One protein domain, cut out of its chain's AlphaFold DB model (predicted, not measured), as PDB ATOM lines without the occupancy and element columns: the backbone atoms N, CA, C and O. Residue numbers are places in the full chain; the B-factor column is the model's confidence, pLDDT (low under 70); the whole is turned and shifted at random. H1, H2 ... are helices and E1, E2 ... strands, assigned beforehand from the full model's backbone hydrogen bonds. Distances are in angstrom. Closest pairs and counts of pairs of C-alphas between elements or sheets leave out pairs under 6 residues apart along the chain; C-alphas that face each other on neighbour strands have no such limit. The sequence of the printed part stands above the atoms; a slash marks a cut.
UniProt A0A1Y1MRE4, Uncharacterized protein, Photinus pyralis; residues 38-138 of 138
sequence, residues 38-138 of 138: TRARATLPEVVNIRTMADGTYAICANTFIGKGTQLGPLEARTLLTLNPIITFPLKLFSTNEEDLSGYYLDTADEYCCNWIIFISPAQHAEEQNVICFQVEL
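This is residues 38 to 138 of the 138 residues of an uncharacterized protein of Photinus pyralis (UniProt A0A1Y1MRE4). Little regular structure here: mostly loop, with a small three-stranded sheet at one end, the hairpin E1 and E2 at the other, and short H2, touched by H1, between them; residues 124 to 129 stick out. The printed part has 101 residues, 29 of them in two named helices and five named strands, ordered H1 E1 E2 E3 E4 E5 H2; the class is mixed. The larger sheet, E3 E5 E4, is antiparallel. The whole is compact, radius of gyration of the C-alphas 14.7 A, spanning 44 by 29 by 27 A.

Find E5, residues 103 to 107, 13.0 A long, from C-alpha 103 at (159.329, 191.209, 178.002). E3 is residues 78 to 80, E4 92 to 94, E1 48 to 52, E2 58 to 62, H1 39 to 42. H2, residues 116 to 119, ends at C-alpha 119 at (160.387, 210.096, 191.405).

E5 pairs with E4 as a hairpin, N 93 and O 104 at 2.8 A, and with E3, N 80 and O 105 at 2.8 A. H2 is not on this sheet. H1 and H2 touch, their closest C-alphas, Ala 40 and Trp 116, 4.3 A apart. In hairpin E1 and E2, N 49 and O 61 are 2.8 A apart. Both helices are too short for an O i to N i+4 pair.

The printed part has no cut. Links E2 to E3 and E3 to E4 are long. Residue 138 alone is under 70 in pLDDT.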
ATOM      1  N   THR A  38     169.157 206.706 200.146       96.75
ATOM      2  CA  THR A  38     168.791 205.675 199.168       96.75
ATOM      3  C   THR A  38     169.531 205.923 197.849       96.75
ATOM      4  O   THR A  38     169.925 207.058 197.559       96.75
ATOM      5  N   ARG A  39     169.719 204.883 197.021       97.38
ATOM      6  CA  ARG A  39     170.369 205.034 195.705       97.38
ATOM      7  C   ARG A  39     169.633 206.070 194.854       97.38
ATOM      8  O   ARG A  39     170.273 206.971 194.316       97.38
ATOM      9  N   ALA A  40     168.304 205.992 194.799       97.62
ATOM     10  CA  ALA A  40     167.484 206.905 194.016       97.62
ATOM     11  C   ALA A  40     167.733 208.363 194.423       97.62
ATOM     12  O   ALA A  40     168.009 209.199 193.564       97.62
ATOM     13  N   ARG A  41     167.749 208.661 195.731       96.69
ATOM     14  CA  ARG A  41     168.034 210.012 196.246       96.69
ATOM     15  C   ARG A  41     169.476 210.443 196.014       96.69
ATOM     16  O   ARG A  41     169.710 211.600 195.688       96.69
ATOM     17  N   ALA A  42     170.432 209.530 196.160       96.94
ATOM     18  CA  ALA A  42     171.848 209.816 195.937       96.94
ATOM     19  C   ALA A  42     172.173 210.114 194.462       96.94
ATOM     20  O   ALA A  42     173.131 210.826 194.184       96.94
ATOM     21  N   THR A  43     171.385 209.581 193.524       97.69
ATOM     22  CA  THR A  43     171.566 209.800 192.074       97.69
ATOM     23  C   THR A  43     170.845 211.037 191.530       97.69
ATOM     24  O   THR A  43     170.893 211.271 190.324       97.69
ATOM     25  N   LEU A  44     170.165 211.816 192.380       97.38
ATOM     26  CA  LEU A  44     169.396 212.990 191.966       97.38
ATOM     27  C   LEU A  44     170.324 214.099 191.419       97.38
ATOM     28  O   LEU A  44     171.180 214.582 192.163       97.38
ATOM     29  N   PRO A  45     170.156 214.545 190.160       96.81
ATOM     30  CA  PRO A  45     170.943 215.637 189.596       96.81
ATOM     31  C   PRO A  45     170.616 216.982 190.253       96.81
ATOM     32  O   PRO A  45     169.461 217.260 190.563       96.81
ATOM     33  N   GLU A  46     171.600 217.876 190.357       96.19
ATOM     34  CA  GLU A  46     171.431 219.208 190.972       96.19
ATOM     35  C   GLU A  46     170.408 220.107 190.247       96.19
ATOM     36  O   GLU A  46     169.812 221.007 190.844       96.19
ATOM     37  N   VAL A  47     170.167 219.852 188.956       96.75
ATOM     38  CA  VAL A  47     169.205 220.600 188.127       96.75
ATOM     39  C   VAL A  47     167.745 220.335 188.502       96.75
ATOM     40  O   VAL A  47     166.854 221.044 188.032       96.75
ATOM     41  N   VAL A  48     167.482 219.342 189.356       97.12
ATOM     42  CA  VAL A  48     166.149 218.984 189.846       97.12
ATOM     43  C   VAL A  48     166.130 218.835 191.367       97.12
ATOM     44  O   VAL A  48     167.156 218.720 192.033       97.12
ATOM     45  N   ASN A  49     164.938 218.856 191.949       97.19
ATOM     46  CA  ASN A  49     164.712 218.655 193.371       97.19
ATOM     47  C   ASN A  49     163.470 217.782 193.598       97.19
ATOM     48  O   ASN A  49     162.501 217.879 192.846       97.19
ATOM     49  N   ILE A  50     163.499 216.954 194.647       96.25
ATOM     50  CA  ILE A  50     162.341 216.179 195.106       96.25
ATOM     51  C   ILE A  50     161.555 217.022 196.110       96.25
ATOM     52  O   ILE A  50     162.082 217.386 197.162       96.25
ATOM     53  N   ARG A  51     160.279 217.269 195.819       94.81
ATOM     54  CA  ARG A  51     159.329 217.911 196.731       94.81
ATOM     55  C   ARG A  51     158.319 216.901 197.247       94.81
ATOM     56  O   ARG A  51     157.762 216.137 196.467       94.81
ATOM     57  N   THR A  52     158.064 216.931 198.549       93.56
ATOM     58  CA  THR A  52     156.964 216.177 199.158       93.56
ATOM     59  C   THR A  52     155.676 216.979 199.024       93.56
ATOM     60  O   THR A  52     155.615 218.136 199.444       93.56
ATOM     61  N   MET A  53     154.663 216.366 198.426       90.44
ATOM     62  CA  MET A  53     153.336 216.940 198.236       90.44
ATOM     63  C   MET A  53     152.452 216.724 199.472       90.44
ATOM     64  O   MET A  53     152.784 215.958 200.376       90.44
ATOM     65  N   ALA A  54     151.313 217.420 199.527       92.44
ATOM     66  CA  ALA A  54     150.395 217.364 200.671       92.44
ATOM     67  C   ALA A  54     149.775 215.972 200.900       92.44
ATOM     68  O   ALA A  54     149.410 215.642 202.024       92.44
ATOM     69  N   ASP A  55     149.675 215.160 199.848       89.88
ATOM     70  CA  ASP A  55     149.204 213.772 199.886       89.88
ATOM     71  C   ASP A  55     150.310 212.762 200.258       89.88
ATOM     72  O   ASP A  55     150.065 211.558 200.297       89.88
ATOM     73  N   GLY A  56     151.526 213.241 200.545       87.62
ATOM     74  CA  GLY A  56     152.688 212.415 200.865       87.62
ATOM     75  C   GLY A  56     153.413 211.844 199.645       87.62
ATOM     76  O   GLY A  56     154.423 211.162 199.819       87.62
ATOM     77  N   THR A  57     152.949 212.129 198.425       87.81
ATOM     78  CA  THR A  57     153.657 211.744 197.201       87.81
ATOM     79  C   THR A  57     154.874 212.633 196.961       87.81
ATOM     80  O   THR A  57     155.026 213.713 197.541       87.81
ATOM     81  N   TYR A  58     155.775 212.165 196.100       90.81
ATOM     82  CA  TYR A  58     156.922 212.943 195.656       90.81
ATOM     83  C   TYR A  58     156.655 213.541 194.280       90.81
ATOM     84  O   TYR A  58     156.027 212.919 193.429       90.81
ATOM     85  N   ALA A  59     157.185 214.737 194.056       91.44
ATOM     86  CA  ALA A  59     157.228 215.366 192.750       91.44
ATOM     87  C   ALA A  59     158.638 215.864 192.450       91.44
ATOM     88  O   ALA A  59     159.301 216.459 193.304       91.44
ATOM     89  N   ILE A  60     159.077 215.661 191.213       95.69
ATOM     90  CA  ILE A  60     160.306 216.258 190.702       95.69
ATOM     91  C   ILE A  60     160.011 217.661 190.178       95.69
ATOM     92  O   ILE A  60     159.129 217.867 189.348       95.69
ATOM     93  N   CYS A  61     160.779 218.637 190.649       95.12
ATOM     94  CA  CYS A  61     160.742 220.009 190.159       95.12
ATOM     95  C   CYS A  61     162.105 220.396 189.597       95.12
ATOM     96  O   CYS A  61     163.129 220.152 190.231       95.12
ATOM     97  N   ALA A  62     162.122 221.032 188.429       96.00
ATOM     98  CA  ALA A  62     163.345 221.594 187.875       96.00
ATOM     99  C   ALA A  62     163.756 222.852 188.659       96.00
ATOM    100  O   ALA A  62     162.940 223.744 188.891       96.00
ATOM    101  N   ASN A  63     165.025 222.921 189.058       95.81
ATOM    102  CA  ASN A  63     165.621 224.103 189.688       95.81
ATOM    103  C   ASN A  63     166.081 225.121 188.635       95.81
ATOM    104  O   ASN A  63     166.173 226.316 188.909       95.81
ATOM    105  N   THR A  64     166.368 224.642 187.426       95.69
ATOM    106  CA  THR A  64     166.817 225.431 186.278       95.69
ATOM    107  C   THR A  64     165.989 225.084 185.045       95.69
ATOM    108  O   THR A  64     165.323 224.053 185.001       95.69
ATOM    109  N   PHE A  65     166.037 225.925 184.012       96.50
ATOM    110  CA  PHE A  65     165.388 225.611 182.739       96.50
ATOM    111  C   PHE A  65     165.979 224.335 182.118       96.50
ATOM    112  O   PHE A  65     167.196 224.218 181.982       96.50
ATOM    113  N   ILE A  66     165.110 223.405 181.717       97.00
ATOM    114  CA  ILE A  66     165.472 222.192 180.977       97.00
ATOM    115  C   ILE A  66     164.938 222.351 179.552       97.00
ATOM    116  O   ILE A  66     163.735 222.497 179.337       97.00
ATOM    117  N   GLY A  67     165.845 222.366 178.575       97.69
ATOM    118  CA  GLY A  67     165.491 222.553 177.170       97.69
ATOM    119  C   GLY A  67     164.707 221.370 176.600       97.69
ATOM    120  O   GLY A  67     164.906 220.221 176.999       97.69
ATOM    121  N   LYS A  68     163.841 221.638 175.614       97.50
ATOM    122  CA  LYS A  68     163.162 220.579 174.851       97.50
ATOM    123  C   LYS A  68     164.193 219.660 174.190       97.50
ATOM    124  O   LYS A  68     165.186 220.141 173.654       97.50
ATOM    125  N   GLY A  69     163.935 218.354 174.215       96.81
ATOM    126  CA  GLY A  69     164.848 217.340 173.676       96.81
ATOM    127  C   GLY A  69     165.955 216.896 174.639       96.81
ATOM    128  O   GLY A  69     166.757 216.046 174.266       96.81
ATOM    129  N   THR A  70     165.996 217.419 175.872       97.19
ATOM    130  CA  THR A  70     166.907 216.905 176.907       97.19
ATOM    131  C   THR A  70     166.529 215.469 177.262       97.19
ATOM    132  O   THR A  70     165.392 215.202 177.647       97.19
ATOM    133  N   GLN A  71     167.485 214.552 177.143       96.00
ATOM    134  CA  GLN A  71     167.296 213.153 177.515       96.00
ATOM    135  C   GLN A  71     167.530 212.955 179.015       96.00
ATOM    136  O   GLN A  71     168.492 213.474 179.579       96.00
ATOM    137  N   LEU A  72     166.654 212.175 179.647       95.56
ATOM    138  CA  LEU A  72     166.777 211.732 181.032       95.56
ATOM    139  C   LEU A  72     166.930 210.212 181.004       95.56
ATOM    140  O   LEU A  72     166.016 209.528 180.547       95.56
ATOM    141  N   GLY A  73     168.060 209.674 181.461       92.88
ATOM    142  CA  GLY A  73     168.204 208.225 181.568       92.88
ATOM    143  C   GLY A  73     169.596 207.660 181.304       92.88
ATOM    144  O   GLY A  73     170.563 208.419 181.213       92.88
ATOM    145  N   PRO A  74     169.681 206.320 181.197       95.25
ATOM    146  CA  PRO A  74     168.551 205.377 181.257       95.25
ATOM    147  C   PRO A  74     167.887 205.308 182.646       95.25
ATOM    148  O   PRO A  74     168.499 205.650 183.659       95.25
ATOM    149  N   LEU A  75     166.622 204.876 182.705       96.62
ATOM    150  CA  LEU A  75     166.023 204.448 183.974       96.62
ATOM    151  C   LEU A  75     166.752 203.185 184.439       96.62
ATOM    152  O   LEU A  75     166.765 202.177 183.737       96.62
ATOM    153  N   GLU A  76     167.342 203.244 185.627       97.38
ATOM    154  CA  GLU A  76     167.958 202.087 186.267       97.38
ATOM    155  C   GLU A  76     166.989 201.538 187.309       97.38
ATOM    156  O   GLU A  76     166.635 202.244 188.252       97.38
ATOM    157  N   ALA A  77     166.572 200.289 187.127       97.06
ATOM    158  CA  ALA A  77     165.715 199.537 188.033       97.06
ATOM    159  C   ALA A  77     165.955 198.034 187.823       97.06
ATOM    160  O   ALA A  77     166.502 197.620 186.797       97.06
ATOM    161  N   ARG A  78     165.537 197.196 188.779       96.44
ATOM    162  CA  ARG A  78     165.553 195.737 188.582       96.44
ATOM    163  C   ARG A  78     164.495 195.337 187.553       96.44
ATOM    164  O   ARG A  78     163.453 195.974 187.450       96.44
ATOM    165  N   THR A  79     164.732 194.245 186.840       95.06
ATOM    166  CA  THR A  79     163.764 193.650 185.913       95.06
ATOM    167  C   THR A  79     163.020 192.491 186.572       95.06
ATOM    168  O   THR A  79     163.644 191.631 187.195       95.06
ATOM    169  N   LEU A  80     161.706 192.423 186.386       95.31
ATOM    170  CA  LEU A  80     160.832 191.351 186.857       95.31
ATOM    171  C   LEU A  80     160.122 190.678 185.682       95.31
ATOM    172  O   LEU A  80     159.765 191.323 184.700       95.31
ATOM    173  N   LEU A  81     159.867 189.377 185.807       93.75
ATOM    174  CA  LEU A  81     159.056 188.630 184.838       93.75
ATOM    175  C   LEU A  81     157.563 188.965 184.952       93.75
ATOM    176  O   LEU A  81     156.831 188.912 183.968       93.75
ATOM    177  N   THR A  82     157.105 189.310 186.154       94.06
ATOM    178  CA  THR A  82     155.716 189.667 186.448       94.06
ATOM    179  C   THR A  82     155.644 191.071 187.036       94.06
ATOM    180  O   THR A  82     156.569 191.528 187.709       94.06
ATOM    181  N   LEU A  83     154.539 191.769 186.777       94.88
ATOM    182  CA  LEU A  83     154.314 193.105 187.315       94.88
ATOM    183  C   LEU A  83     154.178 193.047 188.842       94.88
ATOM    184  O   LEU A  83     153.338 192.318 189.372       94.88
ATOM    185  N   ASN A  84     154.977 193.853 189.540       95.12
ATOM    186  CA  ASN A  84     154.797 194.097 190.965       95.12
ATOM    187  C   ASN A  84     153.471 194.861 191.181       95.12
ATOM    188  O   ASN A  84     153.321 195.960 190.643       95.12
ATOM    189  N   PRO A  85     152.513 194.325 191.962       94.19
ATOM    190  CA  PRO A  85     151.169 194.895 192.089       94.19
ATOM    191  C   PRO A  85     151.121 196.269 192.774       94.19
ATOM    192  O   PRO A  85     150.097 196.940 192.701       94.19
ATOM    193  N   ILE A  86     152.197 196.692 193.446       93.00
ATOM    194  CA  ILE A  86     152.290 198.019 194.078       93.00
ATOM    195  C   ILE A  86     152.575 199.116 193.035       93.00
ATOM    196  O   ILE A  86     152.296 200.290 193.276       93.00
ATOM    197  N   ILE A  87     153.116 198.755 191.868       93.56
ATOM    198  CA  ILE A  87     153.486 199.713 190.824       93.56
ATOM    199  C   ILE A  87     152.230 200.214 190.109       93.56
ATOM    200  O   ILE A  87     151.524 199.455 189.448       93.56
ATOM    201  N   THR A  88     151.986 201.520 190.201       89.62
ATOM    202  CA  THR A  88     150.832 202.193 189.586       89.62
ATOM    203  C   THR A  88     151.061 202.588 188.129       89.62
ATOM    204  O   THR A  88     150.097 202.757 187.387       89.62
ATOM    205  N   PHE A  89     152.322 202.696 187.697       92.88
ATOM    206  CA  PHE A  89     152.703 202.998 186.316       92.88
ATOM    207  C   PHE A  89     153.667 201.933 185.770       92.88
ATOM    208  O   PHE A  89     154.884 202.057 185.924       92.88
ATOM    209  N   PRO A  90     153.142 200.844 185.180       94.19
ATOM    210  CA  PRO A  90     153.960 199.737 184.699       94.19
ATOM    211  C   PRO A  90     154.836 200.143 183.513       94.19
ATOM    212  O   PRO A  90     154.332 200.503 182.452       94.19
ATOM    213  N   LEU A  91     156.151 200.003 183.666       95.06
ATOM    214  CA  LEU A  91     157.107 200.139 182.571       95.06
ATOM    215  C   LEU A  91     157.527 198.748 182.101       95.06
ATOM    216  O   LEU A  91     158.128 197.991 182.864       95.06
ATOM    217  N   LYS A  92     157.185 198.409 180.856       93.88
ATOM    218  CA  LYS A  92     157.539 197.132 180.232       93.88
ATOM    219  C   LYS A  92     158.639 197.349 179.195       93.88
ATOM    220  O   LYS A  92     158.499 198.191 178.316       93.88
ATOM    221  N   LEU A  93     159.701 196.563 179.311       92.81
ATOM    222  CA  LEU A  93     160.717 196.376 178.291       92.81
ATOM    223  C   LEU A  93     160.284 195.232 177.381       92.81
ATOM    224  O   LEU A  93     160.019 194.125 177.856       92.81
ATOM    225  N   PHE A  94     160.200 195.508 176.090       90.75
ATOM    226  CA  PHE A  94     159.885 194.527 175.060       90.75
ATOM    227  C   PHE A  94     161.175 193.959 174.473       90.75
ATOM    228  O   PHE A  94     162.180 194.669 174.390       90.75
ATOM    229  N   SER A  95     161.150 192.684 174.082       86.44
ATOM    230  CA  SER A  95     162.244 192.097 173.306       86.44
ATOM    231  C   SER A  95     162.450 192.887 172.012       86.44
ATOM    232  O   SER A  95     161.485 193.340 171.397       86.44
ATOM    233  N   THR A  96     163.704 193.055 171.596       81.94
ATOM    234  CA  THR A  96     164.043 193.663 170.297       81.94
ATOM    235  C   THR A  96     163.901 192.668 169.145       81.94
ATOM    236  O   THR A  96     164.010 193.036 167.982       81.94
ATOM    237  N   ASN A  97     163.695 191.385 169.451       82.81
ATOM    238  CA  ASN A  97     163.370 190.386 168.449       82.81
ATOM    239  C   ASN A  97     161.854 190.398 168.212       82.81
ATOM    240  O   ASN A  97     161.096 190.014 169.098       82.81
ATOM    241  N   GLU A  98     161.420 190.796 167.014       75.69
ATOM    242  CA  GLU A  98     159.999 190.853 166.637       75.69
ATOM    243  C   GLU A  98     159.280 189.494 166.738       75.69
ATOM    244  O   GLU A  98     158.061 189.447 166.911       75.69
ATOM    245  N   GLU A  99     160.018 188.381 166.665       82.38
ATOM    246  CA  GLU A  99     159.472 187.029 166.834       82.38
ATOM    247  C   GLU A  99     159.307 186.634 168.313       82.38
ATOM    248  O   GLU A  99     158.585 185.686 168.633       82.38
ATOM    249  N   ASP A 100     159.955 187.360 169.226       81.56
ATOM    250  CA  ASP A 100     159.909 187.124 170.662       81.56
ATOM    251  C   ASP A 100     158.978 188.129 171.351       81.56
ATOM    252  O   ASP A 100     159.329 189.267 171.644       81.56
ATOM    253  N   LEU A 101     157.770 187.678 171.686       77.31
ATOM    254  CA  LEU A 101     156.791 188.490 172.416       77.31
ATOM    255  C   LEU A 101     157.087 188.588 173.926       77.31
ATOM    256  O   LEU A 101     156.245 189.075 174.696       77.31
ATOM    257  N   SER A 102     158.247 188.099 174.375       86.31
ATOM    258  CA  SER A 102     158.674 188.220 175.764       86.31
ATOM    259  C   SER A 102     158.971 189.671 176.151       86.31
ATOM    260  O   SER A 102     159.128 190.583 175.334       86.31
ATOM    261  N   GLY A 103     158.981 189.913 177.457       89.44
ATOM    262  CA  GLY A 103     159.329 191.209 178.002       89.44
ATOM    263  C   GLY A 103     159.440 191.168 179.514       89.44
ATOM    264  O   GLY A 103     158.953 190.245 180.168       89.44
ATOM    265  N   TYR A 104     160.063 192.203 180.054       93.75
ATOM    266  CA  TYR A 104     160.306 192.358 181.481       93.75
ATOM    267  C   TYR A 104     159.631 193.628 181.980       93.75
ATOM    268  O   TYR A 104     159.555 194.621 181.264       93.75
ATOM    269  N   TYR A 105     159.164 193.624 183.220       95.81
ATOM    270  CA  TYR A 105     158.711 194.829 183.905       95.81
ATOM    271  C   TYR A 105     159.865 195.446 184.688       95.81
ATOM    272  O   TYR A 105     160.667 194.724 185.275       95.81
ATOM    273  N   LEU A 106     159.947 196.771 184.729       96.56
ATOM    274  CA  LEU A 106     160.877 197.472 185.610       96.56
ATOM    275  C   LEU A 106     160.262 197.620 187.006       96.56
ATOM    276  O   LEU A 106     159.151 198.124 187.154       96.56
ATOM    277  N   ASP A 107     160.990 197.179 188.030       96.81
ATOM    278  CA  ASP A 107     160.598 197.285 189.435       96.81
ATOM    279  C   ASP A 107     160.989 198.646 190.005       96.81
ATOM    280  O   ASP A 107     162.095 198.829 190.511       96.81
ATOM    281  N   THR A 108     160.072 199.605 189.918       96.25
ATOM    282  CA  THR A 108     160.271 200.984 190.387       96.25
ATOM    283  C   THR A 108     159.830 201.202 191.838       96.25
ATOM    284  O   THR A 108     159.679 202.344 192.264       96.25
ATOM    285  N   ALA A 109     159.581 200.133 192.602       94.94
ATOM    286  CA  ALA A 109     159.037 200.224 193.959       94.94
ATOM    287  C   ALA A 109     160.097 200.491 195.047       94.94
ATOM    288  O   ALA A 109     159.752 200.911 196.149       94.94
ATOM    289  N   ASP A 110     161.377 200.228 194.765       94.50
ATOM    290  CA  ASP A 110     162.453 200.233 195.760       94.50
ATOM    291  C   ASP A 110     163.505 201.313 195.466       94.50
ATOM    292  O   ASP A 110     164.351 201.163 194.578       94.50
ATOM    293  N   GLU A 111     163.491 202.393 196.258       96.06
ATOM    294  CA  GLU A 111     164.449 203.500 196.144       96.06
ATOM    295  C   GLU A 111     165.921 203.059 196.296       96.06
ATOM    296  O   GLU A 111     166.822 203.761 195.830       96.06
ATOM    297  N   TYR A 112     166.212 201.926 196.944       96.94
ATOM    298  CA  TYR A 112     167.590 201.445 197.107       96.94
ATOM    299  C   TYR A 112     168.143 200.774 195.848       96.94
ATOM    300  O   TYR A 112     169.363 200.678 195.693       96.94
ATOM    301  N   CYS A 113     167.276 200.343 194.934       96.94
ATOM    302  CA  CYS A 113     167.671 199.654 193.706       96.94
ATOM    303  C   CYS A 113     167.332 200.411 192.425       96.94
ATOM    304  O   CYS A 113     167.573 199.886 191.340       96.94
ATOM    305  N   CYS A 114     166.846 201.644 192.551       97.81
ATOM    306  CA  CYS A 114     166.540 202.499 191.415       97.81
ATOM    307  C   CYS A 114     167.389 203.772 191.397       97.81
ATOM    308  O   CYS A 114     167.988 204.148 192.407       97.81
ATOM    309  N   ASN A 115     167.428 204.451 190.250       98.00
ATOM    310  CA  ASN A 115     167.897 205.835 190.173       98.00
ATOM    311  C   ASN A 115     166.744 206.840 190.338       98.00
ATOM    312  O   ASN A 115     165.578 206.469 190.430       98.00
ATOM    313  N   TRP A 116     167.077 208.128 190.401       97.62
ATOM    314  CA  TRP A 116     166.157 209.228 190.710       97.62
ATOM    315  C   TRP A 116     164.941 209.354 189.779       97.62
ATOM    316  O   TRP A 116     163.965 210.009 190.147       97.62
ATOM    317  N   ILE A 117     164.974 208.744 188.590       96.75
ATOM    318  CA  ILE A 117     163.898 208.838 187.594       96.75
ATOM    319  C   ILE A 117     162.585 208.260 188.137       96.75
ATOM    320  O   ILE A 117     161.520 208.730 187.742       96.75
ATOM    321  N   ILE A 118     162.629 207.333 189.104       95.81
ATOM    322  CA  ILE A 118     161.417 206.781 189.737       95.81
ATOM    323  C   ILE A 118     160.570 207.823 190.479       95.81
ATOM    324  O   ILE A 118     159.414 207.556 190.788       95.81
ATOM    325  N   PHE A 119     161.126 209.002 190.775       95.38
ATOM    326  CA  PHE A 119     160.387 210.096 191.405       95.38
ATOM    327  C   PHE A 119     159.621 210.969 190.399       95.38
ATOM    328  O   PHE A 119     158.897 211.876 190.811       95.38
ATOM    329  N   ILE A 120     159.785 210.750 189.089       94.62
ATOM    330  CA  ILE A 120     159.012 211.457 188.065       94.62
ATOM    331  C   ILE A 120     157.613 210.841 188.002       94.62
ATOM    332  O   ILE A 120     157.431 209.712 187.550       94.62
ATOM    333  N   SER A 121     156.617 211.605 188.443       92.56
ATOM    334  CA  SER A 121     155.222 211.169 188.434       92.56
ATOM    335  C   SER A 121     154.648 211.130 187.011       92.56
ATOM    336  O   SER A 121     154.927 212.032 186.215       92.56
ATOM    337  N   PRO A 122     153.805 210.134 186.682       93.19
ATOM    338  CA  PRO A 122     153.061 210.128 185.430       93.19
ATOM    339  C   PRO A 122     152.115 211.328 185.350       93.19
ATOM    340  O   PRO A 122     151.356 211.591 186.289       93.19
ATOM    341  N   ALA A 123     152.128 212.017 184.209       93.94
ATOM    342  CA  ALA A 123     151.143 213.047 183.904       93.94
ATOM    343  C   ALA A 123     149.736 212.428 183.849       93.94
ATOM    344  O   ALA A 123     149.547 211.365 183.258       93.94
ATOM    345  N   GLN A 124     148.758 213.095 184.459       92.19
ATOM    346  CA  GLN A 124     147.347 212.704 184.409       92.19
ATOM    347  C   GLN A 124     146.644 213.316 183.188       92.19
ATOM    348  O   GLN A 124     145.649 212.774 182.711       92.19
ATOM    349  N   HIS A 125     147.182 214.424 182.663       95.38
ATOM    350  CA  HIS A 125     146.624 215.165 181.533       95.38
ATOM    351  C   HIS A 125     147.710 215.559 180.522       95.38
ATOM    352  O   HIS A 125     148.889 215.687 180.857       95.38
ATOM    353  N   ALA A 126     147.318 215.783 179.267       95.12
ATOM    354  CA  ALA A 126     148.261 216.143 178.206       95.12
ATOM    355  C   ALA A 126     148.842 217.556 178.397       95.12
ATOM    356  O   ALA A 126     149.965 217.829 177.983       95.12
ATOM    357  N   GLU A 127     148.097 218.453 179.044       96.81
ATOM    358  CA  GLU A 127     148.472 219.850 179.261       96.81
ATOM    359  C   GLU A 127     149.630 220.009 180.257       96.81
ATOM    360  O   GLU A 127     150.399 220.965 180.161       96.81
ATOM    361  N   GLU A 128     149.768 219.075 181.202       94.69
ATOM    362  CA  GLU A 128     150.861 219.050 182.185       94.69
ATOM    363  C   GLU A 128     152.031 218.152 181.759       94.69
ATOM    364  O   GLU A 128     153.099 218.184 182.377       94.69
ATOM    365  N   GLN A 129     151.861 217.363 180.692       96.75
ATOM    366  CA  GLN A 129     152.891 216.458 180.209       96.75
ATOM    367  C   GLN A 129     154.071 217.234 179.609       96.75
ATOM    368  O   GLN A 129     153.953 217.947 178.613       96.75
ATOM    369  N   ASN A 130     155.255 217.035 180.185       96.25
ATOM    370  CA  ASN A 130     156.505 217.661 179.741       96.25
ATOM    371  C   ASN A 130     157.655 216.659 179.519       96.25
ATOM    372  O   ASN A 130     158.724 217.055 179.056       96.25
ATOM    373  N   VAL A 131     157.431 215.371 179.797       96.00
ATOM    374  CA  VAL A 131     158.374 214.266 179.580       96.00
ATOM    375  C   VAL A 131     157.668 213.139 178.823       96.00
ATOM    376  O   VAL A 131     156.475 212.884 179.011       96.00
ATOM    377  N   ILE A 132     158.415 212.461 177.953       95.38
ATOM    378  CA  ILE A 132     157.969 211.266 177.229       95.38
ATOM    379  C   ILE A 132     158.915 210.126 177.597       95.38
ATOM    380  O   ILE A 132     160.133 210.277 177.508       95.38
ATOM    381  N   CYS A 133     158.351 208.992 178.009       94.62
ATOM    382  CA  CYS A 133     159.095 207.764 178.268       94.62
ATOM    383  C   CYS A 133     159.017 206.858 177.036       94.62
ATOM    384  O   CYS A 133     157.935 206.657 176.485       94.62
ATOM    385  N   PHE A 134     160.156 206.329 176.598       93.56
ATOM    386  CA  PHE A 134     160.245 205.423 175.459       93.56
ATOM    387  C   PHE A 134     161.394 204.431 175.654       93.56
ATOM    388  O   PHE A 134     162.374 204.729 176.337       93.56
ATOM    389  N   GLN A 135     161.257 203.250 175.055       92.31
ATOM    390  CA  GLN A 135     162.334 202.271 174.960       92.31
ATOM    391  C   GLN A 135     163.258 202.662 173.801       92.31
ATOM    392  O   GLN A 135     162.784 203.005 172.719       92.31
ATOM    393  N   VAL A 136     164.567 202.622 174.040       88.44
ATOM    394  CA  VAL A 136     165.596 202.836 173.015       88.44
ATOM    395  C   VAL A 136     166.175 201.479 172.643       88.44
ATOM    396  O   VAL A 136     166.603 200.741 173.528       88.44
ATOM    397  N   GLU A 137     166.186 201.157 171.353       76.44
ATOM    398  CA  GLU A 137     167.025 200.082 170.821       76.44
ATOM    399  C   GLU A 137     168.462 200.598 170.719       76.44
ATOM    400  O   GLU A 137     168.694 201.677 170.165       76.44
ATOM    401  N   LEU A 138     169.407 199.867 171.313       57.97
ATOM    402  CA  LEU A 138     170.841 200.126 171.173       57.97
ATOM    403  C   LEU A 138     171.415 199.327 170.006       57.97
ATOM    404  O   LEU A 138     171.046 198.137 169.888       57.97
TER     405      LEU A 138